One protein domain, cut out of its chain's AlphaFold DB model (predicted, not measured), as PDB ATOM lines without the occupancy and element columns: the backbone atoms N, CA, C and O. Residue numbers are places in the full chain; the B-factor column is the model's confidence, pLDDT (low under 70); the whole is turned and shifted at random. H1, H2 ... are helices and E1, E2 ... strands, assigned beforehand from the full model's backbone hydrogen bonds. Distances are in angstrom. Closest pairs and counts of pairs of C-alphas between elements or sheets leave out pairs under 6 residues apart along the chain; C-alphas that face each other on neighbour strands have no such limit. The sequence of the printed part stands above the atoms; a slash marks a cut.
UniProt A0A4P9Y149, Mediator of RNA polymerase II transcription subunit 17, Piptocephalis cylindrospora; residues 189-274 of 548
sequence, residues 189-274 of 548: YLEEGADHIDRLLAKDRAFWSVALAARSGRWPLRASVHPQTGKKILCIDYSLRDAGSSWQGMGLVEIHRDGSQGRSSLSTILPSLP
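Overview. This is residues 189 to 274 of the 548 residues of the protein "Mediator of RNA polymerase II transcription subunit 17" of Piptocephalis cylindrospora (UniProt A0A4P9Y149). A long helix, H1, packs with its last part, residues 207 to 215, on one face of a small twisted sheet of three strands, while its first residues, 189 to 199, stick out as a free arm. The link from residue 238 to 251 loops out from the sheet, and the arm and this loop hold the two ends of the longest axis; a short helix, H2, follows the last strand and grazes the sheet. The 86 printed residues hold two named helices and three named strands, in the order H1 E1 E2 E3 H2, and the class is mixed, helices and strands. The sheet runs E1 E2 E3, antiparallel throughout. The whole is loose, with a radius of gyration of the C-alphas of 15.6 A, and elongated, spanning 56 by 30 by 21 A.

Along the chain. H1 is residues 189 to 216, 40.0 A from first to last C-alpha, beginning with C-alpha 189 at (20.355, -28.341, -38.722). E1 is residues 221 to 225, 13.1 A long. E2, residues 232 to 237, measures 15.4 A. E3 is residues 252 to 255, 9.7 A long. H2, residues 266 to 269, measures 5.3 A and ends with C-alpha 269 at (47.182, -38.390, -26.330).

Arrangement. H1 is on the sheet at a height of 9.5 A, over E2, and the two make two layers, a helix on one face of a sheet. On the local plane its line and that of E2 stand at 16 degrees, along the strands. The closest C-alphas of H1 and E2 are those of Ala 214 and Ile 236, 7.6 A apart. E1, E2 and E3 form a meander, each strand the antiparallel neighbour of the one before. In the hairpin E1 and E2, N 222 and O 235 are within hydrogen-bond range at 2.8 A. In the hairpin E2 and E3, N 236 and O 253 are within range at 2.8 A. H2 only grazes the sheet; the closest C-alphas of E3 and H2 are those of Ile 255 and Ile 269, 5.4 A apart. H1 and H2 are only just apart, at 8.1 A. In H1 every O i to N i+4 pair is within hydrogen-bond range; H2 is too short for such a pair, and its one O i to N i+3 pair is not within range.

Size, cuts and confidence. The C-alphas farthest apart are those of Tyr 189 and Ser 246, 56.2 A. The printed part has no cut. The link from E2 to E3, 14 residues, is long. The mean pLDDT of the printed part is 77.3, and residues 248 to 250 and 258 to 274 are under 70.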
ATOM      1  N   TYR A 189      19.471 -28.813 -39.794       94.69
ATOM      2  CA  TYR A 189      20.355 -28.341 -38.722       94.69
ATOM      3  C   TYR A 189      20.414 -29.309 -37.530       94.69
ATOM      4  O   TYR A 189      21.465 -29.486 -36.912       94.69
ATOM      5  N   LEU A 190      19.289 -29.936 -37.179       96.06
ATOM      6  CA  LEU A 190      19.247 -30.951 -36.127       96.06
ATOM      7  C   LEU A 190      19.969 -32.233 -36.552       96.06
ATOM      8  O   LEU A 190      20.640 -32.836 -35.717       96.06
ATOM      9  N   GLU A 191      19.867 -32.620 -37.822       96.50
ATOM     10  CA  GLU A 191      20.591 -33.755 -38.397       96.50
ATOM     11  C   GLU A 191      22.106 -33.497 -38.398       96.50
ATOM     12  O   GLU A 191      22.865 -34.290 -37.842       96.50
ATOM     13  N   GLU A 192      22.552 -32.327 -38.868       95.50
ATOM     14  CA  GLU A 192      23.965 -31.928 -38.801       95.50
ATOM     15  C   GLU A 192      24.471 -31.851 -37.348       95.50
ATOM     16  O   GLU A 192      25.595 -32.266 -37.037       95.50
ATOM     17  N   GLY A 193      23.632 -31.351 -36.436       94.88
ATOM     18  CA  GLY A 193      23.913 -31.318 -35.005       94.88
ATOM     19  C   GLY A 193      24.079 -32.717 -34.407       94.88
ATOM     20  O   GLY A 193      25.012 -32.941 -33.631       94.88
ATOM     21  N   ALA A 194      23.225 -33.668 -34.790       95.56
ATOM     22  CA  ALA A 194      23.325 -35.063 -34.370       95.56
ATOM     23  C   ALA A 194      24.620 -35.710 -34.887       95.56
ATOM     24  O   ALA A 194      25.393 -36.241 -34.088       95.56
ATOM     25  N   ASP A 195      24.937 -35.543 -36.173       95.50
ATOM     26  CA  ASP A 195      26.181 -36.033 -36.781       95.50
ATOM     27  C   ASP A 195      27.431 -35.416 -36.139       95.50
ATOM     28  O   ASP A 195      28.492 -36.041 -36.011       95.50
ATOM     29  N   HIS A 196      27.355 -34.144 -35.745       92.38
ATOM     30  CA  HIS A 196      28.430 -33.486 -35.015       92.38
ATOM     31  C   HIS A 196      28.619 -34.089 -33.618       92.38
ATOM     32  O   HIS A 196      29.752 -34.385 -33.224       92.38
ATOM     33  N   ILE A 197      27.527 -34.314 -32.883       94.31
ATOM     34  CA  ILE A 197      27.560 -34.950 -31.562       94.31
ATOM     35  C   ILE A 197      28.108 -36.376 -31.667       94.31
ATOM     36  O   ILE A 197      28.967 -36.743 -30.867       94.31
ATOM     37  N   ASP A 198      27.721 -37.153 -32.676       94.19
ATOM     38  CA  ASP A 198      28.232 -38.512 -32.876       94.19
ATOM     39  C   ASP A 198      29.740 -38.540 -33.144       94.19
ATOM     40  O   ASP A 198      30.472 -39.367 -32.585       94.19
ATOM     41  N   ARG A 199      30.254 -37.574 -33.916       89.94
ATOM     42  CA  ARG A 199      31.701 -37.389 -34.105       89.94
ATOM     43  C   ARG A 199      32.415 -37.039 -32.799       89.94
ATOM     44  O   ARG A 199      33.523 -37.530 -32.563       89.94
ATOM     45  N   LEU A 200      31.814 -36.215 -31.939       88.88
ATOM     46  CA  LEU A 200      32.363 -35.910 -30.612       88.88
ATOM     47  C   LEU A 200      32.331 -37.136 -29.691       88.88
ATOM     48  O   LEU A 200      33.331 -37.437 -29.038       88.88
ATOM     49  N   LEU A 201      31.241 -37.903 -29.703       91.12
ATOM     50  CA  LEU A 201      31.109 -39.141 -28.938       91.12
ATOM     51  C   LEU A 201      32.134 -40.192 -29.369       91.12
ATOM     52  O   LEU A 201      32.674 -40.896 -28.518       91.12
ATOM     53  N   ALA A 202      32.448 -40.299 -30.661       87.62
ATOM     54  CA  ALA A 202      33.499 -41.192 -31.144       87.62
ATOM     55  C   ALA A 202      34.879 -40.827 -30.561       87.62
ATOM     56  O   ALA A 202      35.616 -41.713 -30.117       87.62
ATOM     57  N   LYS A 203      35.202 -39.528 -30.482       84.88
ATOM     58  CA  LYS A 203      36.440 -39.037 -29.849       84.88
ATOM     59  C   LYS A 203      36.458 -39.320 -28.348       84.88
ATOM     60  O   LYS A 203      37.467 -39.790 -27.825       84.88
ATOM     61  N   ASP A 204      35.339 -39.105 -27.663       86.44
ATOM     62  CA  ASP A 204      35.229 -39.405 -26.235       86.44
ATOM     63  C   ASP A 204      35.336 -40.909 -25.956       86.44
ATOM     64  O   ASP A 204      36.019 -41.318 -25.018       86.44
ATOM     65  N   ARG A 205      34.734 -41.762 -26.794       88.69
ATOM     66  CA  ARG A 205      34.892 -43.223 -26.704       88.69
ATOM     67  C   ARG A 205      36.352 -43.635 -26.871       88.69
ATOM     68  O   ARG A 205      36.834 -44.455 -26.089       88.69
ATOM     69  N   ALA A 206      37.071 -43.045 -27.826       83.81
ATOM     70  CA  ALA A 206      38.503 -43.281 -27.996       83.81
ATOM     71  C   ALA A 206      39.289 -42.861 -26.740       83.81
ATOM     72  O   ALA A 206      40.043 -43.669 -26.196       83.81
ATOM     73  N   PHE A 207      39.038 -41.664 -26.202       85.19
ATOM     74  CA  PHE A 207      39.657 -41.184 -24.961       85.19
ATOM     75  C   PHE A 207      39.419 -42.140 -23.778       85.19
ATOM     76  O   PHE A 207      40.359 -42.548 -23.088       85.19
ATOM     77  N   TRP A 208      38.169 -42.556 -23.560       87.56
ATOM     78  CA  TRP A 208      37.831 -43.466 -22.467       87.56
ATOM     79  C   TRP A 208      38.389 -44.873 -22.671       87.56
ATOM     80  O   TRP A 208      38.786 -45.503 -21.693       87.56
ATOM     81  N   SER A 209      38.495 -45.356 -23.911       87.50
ATOM     82  CA  SER A 209      39.112 -46.657 -24.203       87.50
ATOM     83  C   SER A 209      40.579 -46.702 -23.759       87.50
ATOM     84  O   SER A 209      41.027 -47.684 -23.168       87.50
ATOM     85  N   VAL A 210      41.302 -45.592 -23.941       83.31
ATOM     86  CA  VAL A 210      42.697 -45.423 -23.520       83.31
ATOM     87  C   VAL A 210      42.795 -45.388 -21.994       83.31
ATOM     88  O   VAL A 210      43.634 -46.078 -21.410       83.31
ATOM     89  N   ALA A 211      41.906 -44.648 -21.327       86.06
ATOM     90  CA  ALA A 211      41.853 -44.605 -19.866       86.06
ATOM     91  C   ALA A 211      41.515 -45.980 -19.256       86.06
ATOM     92  O   ALA A 211      42.128 -46.399 -18.271       86.06
ATOM     93  N   LEU A 212      40.579 -46.718 -19.858       88.62
ATOM     94  CA  LEU A 212      40.228 -48.074 -19.438       88.62
ATOM     95  C   LEU A 212      41.380 -49.059 -19.669       88.62
ATOM     96  O   LEU A 212      41.641 -49.884 -18.794       88.62
ATOM     97  N   ALA A 213      42.113 -48.938 -20.779       86.00
ATOM     98  CA  ALA A 213      43.312 -49.733 -21.039       86.00
ATOM     99  C   ALA A 213      44.438 -49.448 -20.026       86.00
ATOM    100  O   ALA A 213      45.134 -50.361 -19.580       86.00
ATOM    101  N   ALA A 214      44.603 -48.193 -19.598       84.75
ATOM    102  CA  ALA A 214      45.528 -47.857 -18.518       84.75
ATOM    103  C   ALA A 214      45.095 -48.504 -17.189       84.75
ATOM    104  O   ALA A 214      45.913 -49.098 -16.481       84.75
ATOM    105  N   ARG A 215      43.793 -48.462 -16.876       87.75
ATOM    106  CA  ARG A 215      43.238 -49.071 -15.660       87.75
ATOM    107  C   ARG A 215      43.357 -50.597 -15.659       87.75
ATOM    108  O   ARG A 215      43.692 -51.165 -14.621       87.75
ATOM    109  N   SER A 216      43.127 -51.265 -16.792       87.62
ATOM    110  CA  SER A 216      43.316 -52.719 -16.909       87.62
ATOM    111  C   SER A 216      44.787 -53.115 -16.724       87.62
ATOM    112  O   SER A 216      45.076 -54.125 -16.086       87.62
ATOM    113  N   GLY A 217      45.719 -52.255 -17.154       83.81
ATOM    114  CA  GLY A 217      47.154 -52.355 -16.870       83.81
ATOM    115  C   GLY A 217      47.565 -52.068 -15.418       83.81
ATOM    116  O   GLY A 217      48.761 -52.016 -15.137       83.81
ATOM    117  N   ARG A 218      46.607 -51.891 -14.492       86.50
ATOM    118  CA  ARG A 218      46.822 -51.544 -13.073       86.50
ATOM    119  C   ARG A 218      47.579 -50.228 -12.865       86.50
ATOM    120  O   ARG A 218      48.281 -50.074 -11.866       86.50
ATOM    121  N   TRP A 219      47.429 -49.276 -13.784       87.88
ATOM    122  CA  TRP A 219      47.984 -47.937 -13.615       87.88
ATOM    123  C   TRP A 219      46.999 -47.040 -12.855       87.88
ATOM    124  O   TRP A 219      45.824 -46.971 -13.233       87.88
ATOM    125  N   PRO A 220      47.440 -46.356 -11.785       86.50
ATOM    126  CA  PRO A 220      46.585 -45.446 -11.039       86.50
ATOM    127  C   PRO A 220      46.221 -44.224 -11.890       86.50
ATOM    128  O   PRO A 220      47.081 -43.513 -12.412       86.50
ATOM    129  N   LEU A 221      44.918 -43.974 -12.007       88.00
ATOM    130  CA  LEU A 221      44.366 -42.777 -12.632       88.00
ATOM    131  C   LEU A 221      44.089 -41.737 -11.547       88.00
ATOM    132  O   LEU A 221      43.438 -42.039 -10.546       88.00
ATOM    133  N   ARG A 222      44.548 -40.505 -11.753       86.00
ATOM    134  CA  ARG A 222      44.259 -39.362 -10.885       86.00
ATOM    135  C   ARG A 222      43.605 -38.255 -11.691       86.00
ATOM    136  O   ARG A 222      44.112 -37.850 -12.733       86.00
ATOM    137  N   ALA A 223      42.497 -37.737 -11.181       85.38
ATOM    138  CA  ALA A 223      41.976 -36.467 -11.653       85.38
ATOM    139  C   ALA A 223      42.875 -35.354 -11.106       85.38
ATOM    140  O   ALA A 223      43.107 -35.279  -9.899       85.38
ATOM    141  N   SER A 224      43.400 -34.519 -11.993       80.81
ATOM    142  CA  SER A 224      44.183 -33.341 -11.638       80.81
ATOM    143  C   SER A 224      43.572 -32.102 -12.279       80.81
ATOM    144  O   SER A 224      42.656 -32.186 -13.097       80.81
ATOM    145  N   VAL A 225      44.052 -30.935 -11.876       80.50
ATOM    146  CA  VAL A 225      43.666 -29.659 -12.470       80.50
ATOM    147  C   VAL A 225      44.872 -29.144 -13.232       80.50
ATOM    148  O   VAL A 225      45.956 -29.022 -12.663       80.50
ATOM    149  N   HIS A 226      44.698 -28.871 -14.523       75.31
ATOM    150  CA  HIS A 226      45.781 -28.355 -15.346       75.31
ATOM    151  C   HIS A 226      46.224 -26.988 -14.797       75.31
ATOM    152  O   HIS A 226      45.386 -26.084 -14.689       75.31
ATOM    153  N   PRO A 227      47.517 -26.793 -14.487       71.56
ATOM    154  CA  PRO A 227      47.986 -25.627 -13.736       71.56
ATOM    155  C   PRO A 227      47.745 -24.303 -14.470       71.56
ATOM    156  O   PRO A 227      47.505 -23.287 -13.834       71.56
ATOM    157  N   GLN A 228      47.770 -24.312 -15.807       73.75
ATOM    158  CA  GLN A 228      47.596 -23.095 -16.611       73.75
ATOM    159  C   GLN A 228      46.140 -22.780 -16.973       73.75
ATOM    160  O   GLN A 228      45.814 -21.629 -17.233       73.75
ATOM    161  N   THR A 229      45.263 -23.786 -17.042       74.69
ATOM    162  CA  THR A 229      43.908 -23.611 -17.599       74.69
ATOM    163  C   THR A 229      42.809 -23.815 -16.565       74.69
ATOM    164  O   THR A 229      41.649 -23.542 -16.857       74.69
ATOM    165  N   GLY A 230      43.136 -24.333 -15.374       77.50
ATOM    166  CA  GLY A 230      42.150 -24.663 -14.344       77.50
ATOM    167  C   GLY A 230      41.189 -25.790 -14.748       77.50
ATOM    168  O   GLY A 230      40.247 -26.096 -14.018       77.50
ATOM    169  N   LYS A 231      41.399 -26.424 -15.910       80.25
ATOM    170  CA  LYS A 231      40.533 -27.491 -16.414       80.25
ATOM    171  C   LYS A 231      40.831 -28.797 -15.687       80.25
ATOM    172  O   LYS A 231      41.985 -29.123 -15.417       80.25
ATOM    173  N   LYS A 232      39.777 -29.566 -15.404       81.88
ATOM    174  CA  LYS A 232      39.907 -30.929 -14.878       81.88
ATOM    175  C   LYS A 232      40.476 -31.832 -15.972       81.88
ATOM    176  O   LYS A 232      39.850 -32.005 -17.018       81.88
ATOM    177  N   ILE A 233      41.639 -32.404 -15.702       83.88
ATOM    178  CA  ILE A 233      42.376 -33.303 -16.587       83.88
ATOM    179  C   ILE A 233      42.515 -34.674 -15.933       83.88
ATOM    180  O   ILE A 233      42.515 -34.807 -14.705       83.88
ATOM    181  N   LEU A 234      42.593 -35.711 -16.762       86.88
ATOM    182  CA  LEU A 234      42.813 -37.072 -16.297       86.88
ATOM    183  C   LEU A 234      44.281 -37.423 -16.511       86.88
ATOM    184  O   LEU A 234      44.766 -37.408 -17.641       86.88
ATOM    185  N   CYS A 235      44.970 -37.755 -15.426       87.12
ATOM    186  CA  CYS A 235      46.381 -38.096 -15.454       87.12
ATOM    187  C   CYS A 235      46.603 -39.554 -15.052       87.12
ATOM    188  O   CYS A 235      45.936 -40.081 -14.162       87.12
ATOM    189  N   ILE A 236      47.580 -40.192 -15.684       88.62
ATOM    190  CA  ILE A 236      48.106 -41.497 -15.300       88.62
ATOM    191  C   ILE A 236      49.328 -41.258 -14.420       88.62
ATOM    192  O   ILE A 236      50.281 -40.605 -14.848       88.62
ATOM    193  N   ASP A 237      49.307 -41.791 -13.202       87.62
ATOM    194  CA  ASP A 237      50.473 -41.777 -12.328       87.62
ATOM    195  C   ASP A 237      51.358 -43.001 -12.626       87.62
ATOM    196  O   ASP A 237      50.966 -44.153 -12.445       87.62
ATOM    197  N   TYR A 238      52.553 -42.741 -13.154       87.44
ATOM    198  CA  TYR A 238      53.613 -43.728 -13.380       87.44
ATOM    199  C   TYR A 238      54.781 -43.551 -12.402       87.44
ATOM    200  O   TYR A 238      55.836 -44.174 -12.571       87.44
ATOM    201  N   SER A 239      54.614 -42.700 -11.385       83.88
ATOM    202  CA  SER A 239      55.598 -42.517 -10.329       83.88
ATOM    203  C   SER A 239      55.785 -43.794  -9.505       83.88
ATOM    204  O   SER A 239      54.978 -44.726  -9.505       83.88
ATOM    205  N   LEU A 240      56.900 -43.841  -8.781       79.94
ATOM    206  CA  LEU A 240      57.231 -44.931  -7.866       79.94
ATOM    207  C   LEU A 240      56.749 -44.644  -6.432       79.94
ATOM    208  O   LEU A 240      57.189 -45.315  -5.499       79.94
ATOM    209  N   ARG A 241      55.840 -43.675  -6.241       76.62
ATOM    210  CA  ARG A 241      55.337 -43.273  -4.915       76.62
ATOM    211  C   ARG A 241      54.626 -44.415  -4.199       76.62
ATOM    212  O   ARG A 241      54.924 -44.671  -3.039       76.62
ATOM    213  N   ASP A 242      53.799 -45.173  -4.917       74.19
ATOM    214  CA  ASP A 242      53.119 -46.359  -4.374       74.19
ATOM    215  C   ASP A 242      54.108 -47.449  -3.930       74.19
ATOM    216  O   ASP A 242      53.800 -48.279  -3.080       74.19
ATOM    217  N   ALA A 243      55.318 -47.453  -4.499       74.19
ATOM    218  CA  ALA A 243      56.384 -48.360  -4.098       74.19
ATOM    219  C   ALA A 243      57.190 -47.839  -2.897       74.19
ATOM    220  O   ALA A 243      58.077 -48.552  -2.453       74.19
ATOM    221  N   GLY A 244      56.913 -46.642  -2.368       72.56
ATOM    222  CA  GLY A 244      57.671 -46.035  -1.270       72.56
ATOM    223  C   GLY A 244      58.883 -45.217  -1.725       72.56
ATOM    224  O   GLY A 244      59.811 -45.018  -0.946       72.56
ATOM    225  N   SER A 245      58.916 -44.764  -2.982       79.38
ATOM    226  CA  SER A 245      59.924 -43.799  -3.425       79.38
ATOM    227  C   SER A 245      59.698 -42.439  -2.757       79.38
ATOM    228  O   SER A 245      58.597 -41.888  -2.810       79.38
ATOM    229  N   SER A 246      60.754 -41.875  -2.166       73.88
ATOM    230  CA  SER A 246      60.771 -40.507  -1.632       73.88
ATOM    231  C   SER A 246      61.074 -39.453  -2.704       73.88
ATOM    232  O   SER A 246      61.153 -38.263  -2.400       73.88
ATOM    233  N   TRP A 247      61.288 -39.870  -3.955       76.56
ATOM    234  CA  TRP A 247      61.607 -38.975  -5.057       76.56
ATOM    235  C   TRP A 247      60.390 -38.125  -5.427       76.56
ATOM    236  O   TRP A 247      59.337 -38.634  -5.815       76.56
ATOM    237  N   GLN A 248      60.538 -36.801  -5.342       68.12
ATOM    238  CA  GLN A 248      59.456 -35.857  -5.640       68.12
ATOM    239  C   GLN A 248      59.176 -35.691  -7.142       68.12
ATOM    240  O   GLN A 248      58.265 -34.946  -7.502       68.12
ATOM    241  N   GLY A 249      59.901 -36.395  -8.020       64.12
ATOM    242  CA  GLY A 249      59.694 -36.332  -9.464       64.12
ATOM    243  C   GLY A 249      58.230 -36.561  -9.851       64.12
ATOM    244  O   GLY A 249      57.615 -37.557  -9.464       64.12
ATOM    245  N   MET A 250      57.671 -35.621 -10.615       65.38
ATOM    246  CA  MET A 250      56.301 -35.680 -11.127       65.38
ATOM    247  C   MET A 250      56.198 -36.775 -12.194       65.38
ATOM    248  O   MET A 250      56.408 -36.531 -13.377       65.38
ATOM    249  N   GLY A 251      55.896 -38.002 -11.775       73.62
ATOM    250  CA  GLY A 251      55.581 -39.116 -12.671       73.62
ATOM    251  C   GLY A 251      54.120 -39.089 -13.117       73.62
ATOM    252  O   GLY A 251      53.422 -40.075 -12.929       73.62
ATOM    253  N   LEU A 252      53.637 -37.963 -13.647       82.31
ATOM    254  CA  LEU A 252      52.254 -37.811 -14.109       82.31
ATOM    255  C   LEU A 252      52.229 -37.608 -15.624       82.31
ATOM    256  O   LEU A 252      52.906 -36.725 -16.145       82.31
ATOM    257  N   VAL A 253      51.435 -38.412 -16.329       83.44
ATOM    258  CA  VAL A 253      51.144 -38.211 -17.756       83.44
ATOM    259  C   VAL A 253      49.719 -37.746 -17.898       83.44
ATOM    260  O   VAL A 253      48.819 -38.398 -17.382       83.44
ATOM    261  N   GLU A 254      49.499 -36.664 -18.622       83.50
ATOM    262  CA  GLU A 254      48.150 -36.231 -18.952       83.50
ATOM    263  C   GLU A 254      47.629 -36.996 -20.167       83.50
ATOM    264  O   GLU A 254      48.312 -37.085 -21.190       83.50
ATOM    265  N   ILE A 255      46.409 -37.524 -20.054       82.75
ATOM    266  CA  ILE A 255      45.651 -38.063 -21.181       82.75
ATOM    267  C   ILE A 255      44.934 -36.884 -21.838       82.75
ATOM    268  O   ILE A 255      44.008 -36.309 -21.263       82.75
ATOM    269  N   HIS A 256      45.357 -36.523 -23.043       75.75
ATOM    270  CA  HIS A 256      44.756 -35.435 -23.801       75.75
ATOM    271  C   HIS A 256      43.518 -35.918 -24.562       75.75
ATOM    272  O   HIS A 256      43.470 -37.035 -25.078       75.75
ATOM    273  N   ARG A 257      42.499 -35.058 -24.650       74.00
ATOM    274  CA  ARG A 257      41.409 -35.239 -25.614       74.00
ATOM    275  C   ARG A 257      41.934 -34.760 -26.966       74.00
ATOM    276  O   ARG A 257      42.221 -33.572 -27.101       74.00
ATOM    277  N   ASP A 258      42.102 -35.670 -27.922       62.28
ATOM    278  CA  ASP A 258      42.606 -35.361 -29.267       62.28
ATOM    279  C   ASP A 258      41.694 -34.333 -29.959       62.28
ATOM    280  O   ASP A 258      40.649 -34.657 -30.527       62.28
ATOM    281  N   GLY A 259      42.079 -33.059 -29.866       54.44
ATOM    282  CA  GLY A 259      41.368 -31.936 -30.473       54.44
ATOM    283  C   GLY A 259      42.245 -31.012 -31.316       54.44
ATOM    284  O   GLY A 259      41.697 -30.268 -32.118       54.44
ATOM    285  N   SER A 260      43.576 -31.048 -31.178       48.94
ATOM    286  CA  SER A 260      44.458 -30.035 -31.790       48.94
ATOM    287  C   SER A 260      45.505 -30.565 -32.772       48.94
ATOM    288  O   SER A 260      46.150 -29.770 -33.447       48.94
ATOM    289  N   GLN A 261      45.710 -31.878 -32.880       41.88
ATOM    290  CA  GLN A 261      46.774 -32.446 -33.712       41.88
ATOM    291  C   GLN A 261      46.216 -33.684 -34.421       41.88
ATOM    292  O   GLN A 261      45.964 -34.704 -33.787       41.88
ATOM    293  N   GLY A 262      45.984 -33.596 -35.734       38.91
ATOM    294  CA  GLY A 262      45.378 -34.635 -36.583       38.91
ATOM    295  C   GLY A 262      46.218 -35.905 -36.783       38.91
ATOM    296  O   GLY A 262      46.284 -36.438 -37.886       38.91
ATOM    297  N   ARG A 263      46.882 -36.405 -35.738       39.09
ATOM    298  CA  ARG A 263      47.611 -37.674 -35.738       39.09
ATOM    299  C   ARG A 263      46.910 -38.628 -34.779       39.09
ATOM    300  O   ARG A 263      47.035 -38.499 -33.571       39.09
ATOM    301  N   SER A 264      46.191 -39.601 -35.330       36.69
ATOM    302  CA  SER A 264      45.383 -40.614 -34.623       36.69
ATOM    303  C   SER A 264      46.207 -41.648 -33.823       36.69
ATOM    304  O   SER A 264      45.769 -42.762 -33.553       36.69
ATOM    305  N   SER A 265      47.442 -41.321 -33.450       47.28
ATOM    306  CA  SER A 265      48.335 -42.211 -32.716       47.28
ATOM    307  C   SER A 265      48.338 -41.870 -31.228       47.28
ATOM    308  O   SER A 265      48.389 -40.705 -30.855       47.28
ATOM    309  N   LEU A 266      48.407 -42.891 -30.366       49.91
ATOM    310  CA  LEU A 266      48.592 -42.798 -28.902       49.91
ATOM    311  C   LEU A 266      49.734 -41.850 -28.451       49.91
ATOM    312  O   LEU A 266      49.857 -41.535 -27.267       49.91
ATOM    313  N   SER A 267      50.619 -41.429 -29.362       46.84
ATOM    314  CA  SER A 267      51.615 -40.370 -29.153       46.84
ATOM    315  C   SER A 267      50.999 -38.986 -28.934       46.84
ATOM    316  O   SER A 267      51.549 -38.231 -28.141       46.84
ATOM    317  N   THR A 268      49.863 -38.688 -29.559       49.22
ATOM    318  CA  THR A 268      49.162 -37.399 -29.471       49.22
ATOM    319  C   THR A 268      48.429 -37.241 -28.141       49.22
ATOM    320  O   THR A 268      48.432 -36.163 -27.554       49.22
ATOM    321  N   ILE A 269      47.914 -38.351 -27.604       51.81
ATOM    322  CA  ILE A 269      47.182 -38.390 -26.330       51.81
ATOM    323  C   ILE A 269      48.122 -38.224 -25.120       51.81
ATOM    324  O   ILE A 269      47.698 -37.754 -24.069       51.81
ATOM    325  N   LEU A 270      49.402 -38.595 -25.250       58.09
ATOM    326  CA  LEU A 270      50.399 -38.568 -24.165       58.09
ATOM    327  C   LEU A 270      51.663 -37.793 -24.601       58.09
ATOM    328  O   LEU A 270      52.735 -38.403 -24.721       58.09
ATOM    329  N   PRO A 271      51.559 -36.473 -24.855       56.53
ATOM    330  CA  PRO A 271      52.671 -35.650 -25.330       56.53
ATOM    331  C   PRO A 271      53.741 -35.432 -24.251       56.53
ATOM    332  O   PRO A 271      54.903 -35.217 -24.576       56.53
ATOM    333  N   SER A 272      53.383 -35.544 -22.965       59.72
ATOM    334  CA  SER A 272      54.326 -35.362 -21.855       59.72
ATOM    335  C   SER A 272      55.240 -36.567 -21.603       59.72
ATOM    336  O   SER A 272      56.132 -36.492 -20.756       59.72
ATOM    337  N   LEU A 273      55.054 -37.680 -22.324       64.06
ATOM    338  CA  LEU A 273      55.910 -38.852 -22.178       64.06
ATOM    339  C   LEU A 273      57.133 -38.747 -23.100       64.06
ATOM    340  O   LEU A 273      56.950 -38.744 -24.321       64.06
ATOM    341  N   PRO A 274      58.372 -38.739 -22.568       64.25
ATOM    342  CA  PRO A 274      59.559 -38.676 -23.409       64.25
ATOM    343  C   PRO A 274      59.598 -39.885 -24.353       64.25
ATOM    344  O   PRO A 274      59.451 -41.033 -23.923       64.25
TER     345      PRO A 274